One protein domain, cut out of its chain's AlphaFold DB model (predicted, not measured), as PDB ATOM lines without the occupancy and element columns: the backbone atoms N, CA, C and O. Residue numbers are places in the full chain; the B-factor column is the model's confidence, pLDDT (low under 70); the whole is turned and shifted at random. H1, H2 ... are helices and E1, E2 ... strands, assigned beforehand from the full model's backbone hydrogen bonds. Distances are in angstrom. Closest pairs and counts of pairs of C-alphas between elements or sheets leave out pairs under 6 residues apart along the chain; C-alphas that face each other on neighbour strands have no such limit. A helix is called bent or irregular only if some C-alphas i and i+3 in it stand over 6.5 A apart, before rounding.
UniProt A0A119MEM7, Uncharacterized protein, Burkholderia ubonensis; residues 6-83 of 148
ATOM      1  N   ILE A   6       9.880  45.021 -48.572       85.88
ATOM      2  CA  ILE A   6      10.563  45.580 -47.406       85.88
ATOM      3  C   ILE A   6      10.049  44.839 -46.175       85.88
ATOM      4  O   ILE A   6       8.888  44.978 -45.791       85.88
ATOM      5  N   GLU A   7      10.904  44.029 -45.554       83.81
ATOM      6  CA  GLU A   7      10.558  43.308 -44.330       83.81
ATOM      7  C   GLU A   7      11.206  43.969 -43.118       83.81
ATOM      8  O   GLU A   7      12.428  44.086 -43.023       83.81
ATOM      9  N   TRP A   8      10.374  44.362 -42.155       75.25
ATOM     10  CA  TRP A   8      10.824  44.932 -40.891       75.25
ATOM     11  C   TRP A   8      10.665  43.946 -39.732       75.25
ATOM     12  O   TRP A   8       9.544  43.578 -39.342       75.25
ATOM     13  N   HIS A   9      11.794  43.563 -39.133       72.12
ATOM     14  CA  HIS A   9      11.861  42.578 -38.061       72.12
ATOM     15  C   HIS A   9      11.907  43.255 -36.690       72.12
ATOM     16  O   HIS A   9      12.967  43.636 -36.195       72.12
ATOM     17  N   LYS A  10      10.727  43.353 -36.057       66.62
ATOM     18  CA  LYS A  10      10.532  43.680 -34.627       66.62
ATOM     19  C   LYS A  10      11.365  44.872 -34.100       66.62
ATOM     20  O   LYS A  10      11.760  44.857 -32.943       66.62
ATOM     21  N   GLY A  11      11.641  45.887 -34.923       60.09
ATOM     22  CA  GLY A  11      12.388  47.081 -34.497       60.09
ATOM     23  C   GLY A  11      13.908  46.946 -34.426       60.09
ATOM     24  O   GLY A  11      14.556  47.898 -34.021       60.09
ATOM     25  N   ILE A  12      14.486  45.805 -34.816       63.66
ATOM     26  CA  ILE A  12      15.927  45.548 -34.643       63.66
ATOM     27  C   ILE A  12      16.690  45.718 -35.961       63.66
ATOM     28  O   ILE A  12      17.840  46.140 -35.966       63.66
ATOM     29  N   TRP A  13      16.066  45.340 -37.073       72.12
ATOM     30  CA  TRP A  13      16.645  45.446 -38.408       72.12
ATOM     31  C   TRP A  13      15.539  45.344 -39.458       72.12
ATOM     32  O   TRP A  13      14.418  44.894 -39.185       72.12
ATOM     33  N   PHE A  14      15.851  45.770 -40.674       83.75
ATOM     34  CA  PHE A  14      14.995  45.597 -41.838       83.75
ATOM     35  C   PHE A  14      15.818  45.076 -43.009       83.75
ATOM     36  O   PHE A  14      17.049  45.172 -43.029       83.75
ATOM     37  N   GLN A  15      15.118  44.485 -43.967       88.88
ATOM     38  CA  GLN A  15      15.715  43.976 -45.186       88.88
ATOM     39  C   GLN A  15      14.890  44.367 -46.408       88.88
ATOM     40  O   GLN A  15      13.660  44.304 -46.382       88.88
ATOM     41  N   TYR A  16      15.588  44.719 -47.481       90.81
ATOM     42  CA  TYR A  16      15.018  44.821 -48.817       90.81
ATOM     43  C   TYR A  16      15.176  43.481 -49.517       90.81
ATOM     44  O   TYR A  16      16.229  42.848 -49.412       90.81
ATOM     45  N   GLN A  17      14.153  43.050 -50.241       93.25
ATOM     46  CA  GLN A  17      14.234  41.892 -51.114       93.25
ATOM     47  C   GLN A  17      13.718  42.228 -52.505       93.25
ATOM     48  O   GLN A  17      12.626  42.773 -52.641       93.25
ATOM     49  N   GLY A  18      14.469  41.858 -53.531       92.19
ATOM     50  CA  GLY A  18      14.098  42.146 -54.912       92.19
ATOM     51  C   GLY A  18      15.056  41.519 -55.909       92.19
ATOM     52  O   GLY A  18      16.023  40.847 -55.531       92.19
ATOM     53  N   THR A  19      14.786  41.745 -57.189       92.25
ATOM     54  CA  THR A  19      15.742  41.421 -58.252       92.25
ATOM     55  C   THR A  19      16.938  42.365 -58.209       92.25
ATOM     56  O   THR A  19      16.864  43.452 -57.627       92.25
ATOM     57  N   ARG A  20      18.039  41.983 -58.865       91.12
ATOM     58  CA  ARG A  20      19.198  42.871 -59.014       91.12
ATOM     59  C   ARG A  20      18.795  44.230 -59.593       91.12
ATOM     60  O   ARG A  20      19.096  45.261 -59.002       91.12
ATOM     61  N   ALA A  21      18.035  44.209 -60.687       89.25
ATOM     62  CA  ALA A  21      17.584  45.418 -61.369       89.25
ATOM     63  C   ALA A  21      16.729  46.330 -60.471       89.25
ATOM     64  O   ALA A  21      16.857  47.546 -60.543       89.25
ATOM     65  N   GLN A  22      15.881  45.763 -59.605       89.69
ATOM     66  CA  GLN A  22      15.077  46.550 -58.663       89.69
ATOM     67  C   GLN A  22      15.943  47.228 -57.603       89.69
ATOM     68  O   GLN A  22      15.788  48.417 -57.345       89.69
ATOM     69  N   LEU A  23      16.874  46.482 -57.008       90.50
ATOM     70  CA  LEU A  23      17.747  47.006 -55.958       90.50
ATOM     71  C   LEU A  23      18.718  48.075 -56.482       90.50
ATOM     72  O   LEU A  23      19.051  49.007 -55.748       90.50
ATOM     73  N   GLU A  24      19.163  47.945 -57.732       90.12
ATOM     74  CA  GLU A  24      19.972  48.957 -58.422       90.12
ATOM     75  C   GLU A  24      19.135  50.194 -58.785       90.12
ATOM     76  O   GLU A  24      19.579  51.313 -58.533       90.12
ATOM     77  N   ALA A  25      17.911  50.020 -59.303       86.69
ATOM     78  CA  ALA A  25      17.024  51.130 -59.676       86.69
ATOM     79  C   ALA A  25      16.636  52.017 -58.480       86.69
ATOM     80  O   ALA A  25      16.563  53.235 -58.613       86.69
ATOM     81  N   GLU A  26      16.441  51.415 -57.308       84.62
ATOM     82  CA  GLU A  26      16.157  52.119 -56.048       84.62
ATOM     83  C   GLU A  26      17.425  52.704 -55.390       84.62
ATOM     84  O   GLU A  26      17.364  53.333 -54.335       84.62
ATOM     85  N   GLY A  27      18.611  52.469 -55.967       85.69
ATOM     86  CA  GLY A  27      19.887  52.948 -55.427       85.69
ATOM     87  C   GLY A  27      20.280  52.315 -54.086       85.69
ATOM     88  O   GLY A  27      21.124  52.861 -53.361       85.69
ATOM     89  N   ILE A  28      19.688  51.168 -53.731       87.25
ATOM     90  CA  ILE A  28      19.949  50.455 -52.472       87.25
ATOM     91  C   ILE A  28      21.357  49.852 -52.498       87.25
ATOM     92  O   ILE A  28      22.110  49.983 -51.530       87.25
ATOM     93  N   VAL A  29      21.724  49.217 -53.614       88.50
ATOM     94  CA  VAL A  29      23.047  48.617 -53.827       88.50
ATOM     95  C   VAL A  29      23.947  49.618 -54.569       88.50
ATOM     96  O   VAL A  29      23.507  50.195 -55.563       88.50
ATOM     97  N   PRO A  30      25.183  49.883 -54.100       86.75
ATOM     98  CA  PRO A  30      26.147  50.706 -54.832       86.75
ATOM     99  C   PRO A  30      26.463  50.108 -56.209       86.75
ATOM    100  O   PRO A  30      26.616  48.895 -56.329       86.75
ATOM    101  N   GLY A  31      26.583  50.947 -57.240       82.81
ATOM    102  CA  GLY A  31      26.836  50.480 -58.611       82.81
ATOM    103  C   GLY A  31      28.214  49.834 -58.815       82.81
ATOM    104  O   GLY A  31      28.394  49.064 -59.751       82.81
ATOM    105  N   ASP A  32      29.166  50.124 -57.932       86.62
ATOM    106  CA  ASP A  32      30.518  49.560 -57.891       86.62
ATOM    107  C   ASP A  32      30.622  48.289 -57.030       86.62
ATOM    108  O   ASP A  32      31.691  47.685 -56.947       86.62
ATOM    109  N   LEU A  33      29.529  47.860 -56.389       89.75
ATOM    110  CA  LEU A  33      29.542  46.663 -55.561       89.75
ATOM    111  C   LEU A  33      29.559  45.400 -56.430       89.75
ATOM    112  O   LEU A  33      28.636  45.128 -57.201       89.75
ATOM    113  N   GLU A  34      30.570  44.560 -56.223       89.94
ATOM    114  CA  GLU A  34      30.571  43.214 -56.781       89.94
ATOM    115  C   GLU A  34      29.473  42.357 -56.139       89.94
ATOM    116  O   GLU A  34      29.392  42.183 -54.917       89.94
ATOM    117  N   TRP A  35      28.611  41.791 -56.984       90.25
ATOM    118  CA  TRP A  35      27.526  40.929 -56.536       90.25
ATOM    119  C   TRP A  35      28.082  39.573 -56.082       90.25
ATOM    120  O   TRP A  35      28.793  38.916 -56.847       90.25
ATOM    121  N   PRO A  36      27.744  39.104 -54.868       90.44
ATOM    122  CA  PRO A  36      28.324  37.881 -54.342       90.44
ATOM    123  C   PRO A  36      27.825  36.654 -55.115       90.44
ATOM    124  O   PRO A  36      26.651  36.545 -55.476       90.44
ATOM    125  N   THR A  37      28.722  35.697 -55.347       85.31
ATOM    126  CA  THR A  37      28.428  34.443 -56.052       85.31
ATOM    127  C   THR A  37      28.073  33.314 -55.083       85.31
ATOM    128  O   THR A  37      28.553  33.261 -53.948       85.31
ATOM    129  N   GLY A  38      27.211  32.391 -55.521       81.50
ATOM    130  CA  GLY A  38      26.804  31.231 -54.725       81.50
ATOM    131  C   GLY A  38      26.161  31.615 -53.387       81.50
ATOM    132  O   GLY A  38      25.183  32.365 -53.336       81.50
ATOM    133  N   ARG A  39      26.724  31.094 -52.291       76.81
ATOM    134  CA  ARG A  39      26.284  31.357 -50.905       76.81
ATOM    135  C   ARG A  39      27.050  32.483 -50.210       76.81
ATOM    136  O   ARG A  39      26.872  32.677 -49.006       76.81
ATOM    137  N   ASN A  40      27.909  33.192 -50.935       86.69
ATOM    138  CA  ASN A  40      28.680  34.281 -50.361       86.69
ATOM    139  C   ASN A  40      27.787  35.479 -50.030       86.69
ATOM    140  O   ASN A  40      26.638  35.594 -50.470       86.69
ATOM    141  N   TYR A  41      28.344  36.379 -49.234       89.75
ATOM    142  CA  TYR A  41      27.727  37.641 -48.876       89.75
ATOM    143  C   TYR A  41      28.704  38.772 -49.189       89.75
ATOM    144  O   TYR A  41      29.911  38.626 -49.010       89.75
ATOM    145  N   ALA A  42      28.173  39.894 -49.656       92.12
ATOM    146  CA  ALA A  42      28.916  41.132 -49.824       92.12
ATOM    147  C   ALA A  42      28.479  42.098 -48.727       92.12
ATOM    148  O   ALA A  42      27.295  42.174 -48.400       92.12
ATOM    149  N   THR A  43      29.414  42.839 -48.145       91.56
ATOM    150  CA  THR A  43      29.096  43.862 -47.144       91.56
ATOM    151  C   THR A  43      29.711  45.183 -47.534       91.56
ATOM    152  O   THR A  43      30.863  45.216 -47.955       91.56
ATOM    153  N   TRP A  44      28.985  46.270 -47.315       91.31
ATOM    154  CA  TRP A  44      29.505  47.622 -47.485       91.31
ATOM    155  C   TRP A  44      28.989  48.524 -46.371       91.31
ATOM    156  O   TRP A  44      28.184  48.117 -45.527       91.31
ATOM    157  N   ARG A  45      29.480  49.761 -46.356       88.00
ATOM    158  CA  ARG A  45      29.013  50.801 -45.447       88.00
ATOM    159  C   ARG A  45      28.548  52.028 -46.219       88.00
ATOM    160  O   ARG A  45      29.117  52.349 -47.257       88.00
ATOM    161  N   ARG A  46      27.536  52.718 -45.694       83.25
ATOM    162  CA  ARG A  46      27.202  54.104 -46.060       83.25
ATOM    163  C   ARG A  46      27.151  54.911 -44.763       83.25
ATOM    164  O   ARG A  46      26.268  54.695 -43.939       83.25
ATOM    165  N   GLY A  47      28.147  55.769 -44.547       82.44
ATOM    166  CA  GLY A  47      28.373  56.388 -43.238       82.44
ATOM    167  C   GLY A  47      28.596  55.326 -42.152       82.44
ATOM    168  O   GLY A  47      29.404  54.413 -42.323       82.44
ATOM    169  N   GLU A  48      27.845  55.422 -41.056       78.12
ATOM    170  CA  GLU A  48      27.893  54.463 -39.942       78.12
ATOM    171  C   GLU A  48      27.102  53.174 -40.221       78.12
ATOM    172  O   GLU A  48      27.307  52.154 -39.563       78.12
ATOM    173  N   GLN A  49      26.227  53.182 -41.230       79.62
ATOM    174  CA  GLN A  49      25.358  52.052 -41.533       79.62
ATOM    175  C   GLN A  49      26.129  50.946 -42.250       79.62
ATOM    176  O   GLN A  49      26.753  51.178 -43.289       79.62
ATOM    177  N   ARG A  50      26.032  49.717 -41.737       86.50
ATOM    178  CA  ARG A  50      26.528  48.508 -42.407       86.50
ATOM    179  C   ARG A  50      25.402  47.823 -43.171       86.50
ATOM    180  O   ARG A  50      24.337  47.572 -42.617       86.50
ATOM    181  N   PHE A  51      25.677  47.430 -44.403       89.94
ATOM    182  CA  PHE A  51      24.772  46.671 -45.256       89.94
ATOM    183  C   PHE A  51      25.371  45.304 -45.564       89.94
ATOM    184  O   PHE A  51      26.592  45.153 -45.633       89.94
ATOM    185  N   GLY A  52      24.507  44.309 -45.742       91.81
ATOM    186  CA  GLY A  52      24.879  42.978 -46.202       91.81
ATOM    187  C   GLY A  52      23.963  42.529 -47.330       91.81
ATOM    188  O   GLY A  52      22.755  42.459 -47.143       91.81
ATOM    189  N   LEU A  53      24.530  42.201 -48.483       94.19
ATOM    190  CA  LEU A  53      23.838  41.636 -49.634       94.19
ATOM    191  C   LEU A  53      24.117  40.141 -49.699       94.19
ATOM    192  O   LEU A  53      25.264  39.699 -49.626       94.19
ATOM    193  N   ARG A  54      23.059  39.359 -49.877       91.94
ATOM    194  CA  ARG A  54      23.152  37.926 -50.147       91.94
ATOM    195  C   ARG A  54      22.005  37.473 -51.026       91.94
ATOM    196  O   ARG A  54      20.950  38.106 -51.072       91.94
ATOM    197  N   ARG A  55      22.177  36.316 -51.651       91.19
ATOM    198  CA  ARG A  55      21.082  35.656 -52.351       91.19
ATOM    199  C   ARG A  55      20.099  35.027 -51.363       91.19
ATOM    200  O   ARG A  55      20.502  34.534 -50.305       91.19
ATOM    201  N   CYS A  56      18.810  35.048 -51.686       87.69
ATOM    202  CA  CYS A  56      17.776  34.450 -50.845       87.69
ATOM    203  C   CYS A  56      16.725  33.704 -51.673       87.69
ATOM    204  O   CYS A  56      16.662  33.810 -52.895       87.69
ATOM    205  N   LYS A  57      15.899  32.911 -50.983       86.25
ATOM    206  CA  LYS A  57      14.768  32.220 -51.608       86.25
ATOM    207  C   LYS A  57      13.781  33.220 -52.203       86.25
ATOM    208  O   LYS A  57      13.523  34.267 -51.607       86.25
ATOM    209  N   LEU A  58      13.133  32.828 -53.295       84.38
ATOM    210  CA  LEU A  58      12.001  33.581 -53.805       84.38
ATOM    211  C   LEU A  58      10.842  33.538 -52.778       84.38
ATOM    212  O   LEU A  58      10.497  32.457 -52.281       84.38
ATOM    213  N   PRO A  59      10.209  34.677 -52.448       79.94
ATOM    214  CA  PRO A  59       9.110  34.745 -51.494       79.94
ATOM    215  C   PRO A  59       7.967  33.805 -51.889       79.94
ATOM    216  O   PRO A  59       7.487  33.818 -53.026       79.94
ATOM    217  N   GLY A  60       7.546  32.958 -50.948       78.12
ATOM    218  CA  GLY A  60       6.491  31.962 -51.157       78.12
ATOM    219  C   GLY A  60       6.905  30.706 -51.936       78.12
ATOM    220  O   GLY A  60       6.088  29.799 -52.073       78.12
ATOM    221  N   ALA A  61       8.149  30.599 -52.415       80.12
ATOM    222  CA  ALA A  61       8.621  29.403 -53.108       80.12
ATOM    223  C   ALA A  61       9.176  28.354 -52.127       80.12
ATOM    224  O   ALA A  61       9.901  28.671 -51.179       80.12
ATOM    225  N   LYS A  62       8.874  27.074 -52.379       77.31
ATOM    226  CA  LYS A  62       9.508  25.933 -51.700       77.31
ATOM    227  C   LYS A  62      10.805  25.561 -52.424       77.31
ATOM    228  O   LYS A  62      10.868  24.525 -53.069       77.31
ATOM    229  N   GLN A  63      11.810  26.432 -52.348       76.25
ATOM    230  CA  GLN A  63      13.118  26.200 -52.972       76.25
ATOM    231  C   GLN A  63      14.127  25.639 -51.973       76.25
ATOM    232  O   GLN A  63      14.247  26.144 -50.849       76.25
ATOM    233  N   LYS A  64      14.897  24.636 -52.397       77.00
ATOM    234  CA  LYS A  64      16.074  24.172 -51.652       77.00
ATOM    235  C   LYS A  64      17.191  25.204 -51.774       77.00
ATOM    236  O   LYS A  64      17.308  25.888 -52.781       77.00
ATOM    237  N   VAL A  65      18.065  25.281 -50.772       70.69
ATOM    238  CA  VAL A  65      19.191  26.239 -50.762       70.69
ATOM    239  C   VAL A  65      20.112  26.070 -51.980       70.69
ATOM    240  O   VAL A  65      20.670  27.045 -52.465       70.69
ATOM    241  N   ALA A  66      20.255  24.848 -52.501       73.38
ATOM    242  CA  ALA A  66      21.026  24.576 -53.718       73.38
ATOM    243  C   ALA A  66      20.419  25.210 -54.987       73.38
ATOM    244  O   ALA A  66      21.138  25.488 -55.934       73.38
ATOM    245  N   GLU A  67      19.113  25.480 -55.000       74.81
ATOM    246  CA  GLU A  67      18.401  26.072 -56.142       74.81
ATOM    247  C   GLU A  67      18.473  27.604 -56.135       74.81
ATOM    248  O   GLU A  67      17.986  28.253 -57.056       74.81
ATOM    249  N   TRP A  68      19.048  28.208 -55.090       76.12
ATOM    250  CA  TRP A  68      19.147  29.663 -55.000       76.12
ATOM    251  C   TRP A  68      20.180  30.209 -55.984       76.12
ATOM    252  O   TRP A  68      19.983  31.304 -56.487       76.12
ATOM    253  N   GLU A  69      21.241  29.461 -56.308       72.44
ATOM    254  CA  GLU A  69      22.351  29.939 -57.150       72.44
ATOM    255  C   GLU A  69      21.926  30.385 -58.556       72.44
ATOM    256  O   GLU A  69      22.577  31.246 -59.149       72.44
ATOM    257  N   SER A  70      20.813  29.864 -59.075       73.69
ATOM    258  CA  SER A  70      20.252  30.252 -60.374       73.69
ATOM    259  C   SER A  70      19.189  31.356 -60.292       73.69
ATOM    260  O   SER A  70      18.787  31.888 -61.324       73.69
ATOM    261  N   GLY A  71      18.723  31.721 -59.094       79.12
ATOM    262  CA  GLY A  71      17.658  32.709 -58.909       79.12
ATOM    263  C   GLY A  71      18.171  34.148 -58.845       79.12
ATOM    264  O   GLY A  71      19.138  34.423 -58.142       79.12
ATOM    265  N   ASP A  72      17.492  35.081 -59.510       87.69
ATOM    266  CA  ASP A  72      17.753  36.526 -59.400       87.69
ATOM    267  C   ASP A  72      16.894  37.159 -58.293       87.69
ATOM    268  O   ASP A  72      16.098  38.066 -58.528       87.69
ATOM    269  N   TRP A  73      16.978  36.610 -57.079       91.75
ATOM    270  CA  TRP A  73      16.296  37.173 -55.917       91.75
ATOM    271  C   TRP A  73      17.273  37.359 -54.765       91.75
ATOM    272  O   TRP A  73      17.965  36.431 -54.331       91.75
ATOM    273  N   TRP A  74      17.338  38.592 -54.288       92.88
ATOM    274  CA  TRP A  74      18.386  39.059 -53.401       92.88
ATOM    275  C   TRP A  74      17.798  39.692 -52.160       92.88
ATOM    276  O   TRP A  74      16.675  40.185 -52.164       92.88
ATOM    277  N   CYS A  75      18.584  39.672 -51.094       92.19
ATOM    278  CA  CYS A  75      18.256  40.238 -49.804       92.19
ATOM    279  C   CYS A  75      19.375  41.192 -49.395       92.19
ATOM    280  O   CYS A  75      20.531  40.777 -49.279       92.19
ATOM    281  N   VAL A  76      19.015  42.451 -49.153       93.25
ATOM    282  CA  VAL A  76      19.884  43.454 -48.542       93.25
ATOM    283  C   VAL A  76      19.445  43.638 -47.101       93.25
ATOM    284  O   VAL A  76      18.383  44.191 -46.832       93.25
ATOM    285  N   HIS A  77      20.266  43.166 -46.175       89.75
ATOM    286  CA  HIS A  77      20.105  43.366 -44.746       89.75
ATOM    287  C   HIS A  77      20.758  44.684 -44.326       89.75
ATOM    288  O   HIS A  77      21.939  44.907 -44.609       89.75
ATOM    289  N   VAL A  78      20.029  45.516 -43.586       86.44
ATOM    290  CA  VAL A  78      20.581  46.725 -42.962       86.44
ATOM    291  C   VAL A  78      20.932  46.415 -41.509       86.44
ATOM    292  O   VAL A  78      20.115  45.899 -40.748       86.44
ATOM    293  N   GLY A  79      22.196  46.637 -41.155       72.25
ATOM    294  CA  GLY A  79      22.781  46.310 -39.859       72.25
ATOM    295  C   GLY A  79      22.075  46.987 -38.683       72.25
ATOM    296  O   GLY A  79      21.503  48.064 -38.821       72.25
ATOM    297  N   LYS A  80      22.177  46.352 -37.507       62.84
ATOM    298  CA  LYS A  80      21.577  46.806 -36.235       62.84
ATOM    299  C   LYS A  80      22.037  48.193 -35.780       62.84
ATOM    300  O   LYS A  80      21.400  48.782 -34.917       62.84
ATOM    301  N   ASP A  81      23.127  48.688 -36.358       61.84
ATOM    302  CA  ASP A  81      23.696  50.009 -36.080       61.84
ATOM    303  C   ASP A  81      22.761  51.143 -36.559       61.84
ATOM    304  O   ASP A  81      22.982  52.307 -36.250       61.84
ATOM    305  N   HIS A  82      21.685  50.807 -37.282       58.81
ATOM    306  CA  HIS A  82      20.594  51.715 -37.601       58.81
ATOM    307  C   HIS A  82      19.338  51.347 -36.803       58.81
ATOM    308  O   HIS A  82      18.515  50.535 -37.237       58.81
ATOM    309  N   ALA A  83      19.169  51.966 -35.635       60.09
ATOM    310  CA  ALA A  83      17.835  52.099 -35.069       60.09
ATOM    311  C   ALA A  83      17.017  52.947 -36.054       60.09
ATOM    312  O   ALA A  83      17.442  54.042 -36.420       60.09
TER     313      ALA A  83
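AT A GLANCE: This is residues 6 to 83 of the 148 residues of an uncharacterized protein of Burkholderia ubonensis (UniProt A0A119MEM7). Picture one strongly twisted sheet of five antiparallel strands, made of two hairpins, E1 with E2 and E3 with E4, with the last strand, E5, running between them. The short helix H1 is over E2, a second short helix, H2, grazes the sheet, and a long stretch without a named element, residues 26 to 40, leads from H1 to the edge strand E3. The printed part has 78 residues, in the order E1, E2, H1, E3, E4, H2, E5, and the sheet's order is E1, E2, E5, E4, E3. The class is mixed, helices and strands; the whole is compact, with a radius of gyration of the C-alphas of 12.5 A and spans of 34 by 31 by 21 A.

HOW THE PARTS SIT: Start at E1, residues 6 to 9, an edge strand; with E2, residues 13 to 18, it forms an antiparallel hairpin, where you find N 7 and O 15 2.9 A apart. On the other side of E2 look for E5, residues 74 to 78, antiparallel at 158 degrees, with N 76 and O 16 2.8 A apart. Next to E5 comes E4, residues 49 to 55, antiparallel at 161 degrees, with N 75 and O 54 2.8 A apart. E4 and the other edge strand, E3, residues 41 to 46, form a hairpin, with N 51 and O 44 2.8 A apart. E1 and E3 are apart. H1, residues 20 to 25, is on the sheet at a height of 8.3 A over a local plane fitted to only just enough C-alphas, 6; it lies over E2 and runs slantwise to the strands, at 53 degrees to E2 on the local plane. The closest C-alphas of H1 and E5 are those of Arg 20 and Trp 74, 6.8 A apart. H2, residues 65 to 70, is only just on the sheet, with 5 pairs of C-alphas within 10 A, and only grazes it; its closest C-alpha pair with E4 is Trp 68 and Arg 55, 6.8 A. In H1 every O i to N i+4 pair is within hydrogen-bond range; in H2 0 of 2 are, beside 1 of 3 O i to N i+3 pairs.

IN THESE COORDINATES: Find C-alpha 6 at (10.563, 45.580, -47.406), where E1 begins. E2 then runs 17.0 A, and H1 8.6 A. E3 runs 16.7 A, and E4 runs 20.1 A from C-alpha 49 at (25.358, 52.052, -41.533). H2, 10.5 A, is only just irregular: C-alphas 66 and 69 are 6.50 A apart. E5, 13.1 A, ends at C-alpha 78, (20.581, 46.725, -42.962).

THE WHOLE: The two C-alphas farthest apart are those of Gly 47 and Lys 62, 36.8 A. The printed part has no cut, and the link from H1 to E3, 15 residues, is long. Look for pLDDT under 70 at residues 10 to 12 and 80 to 83; the mean of the printed part is 82.9.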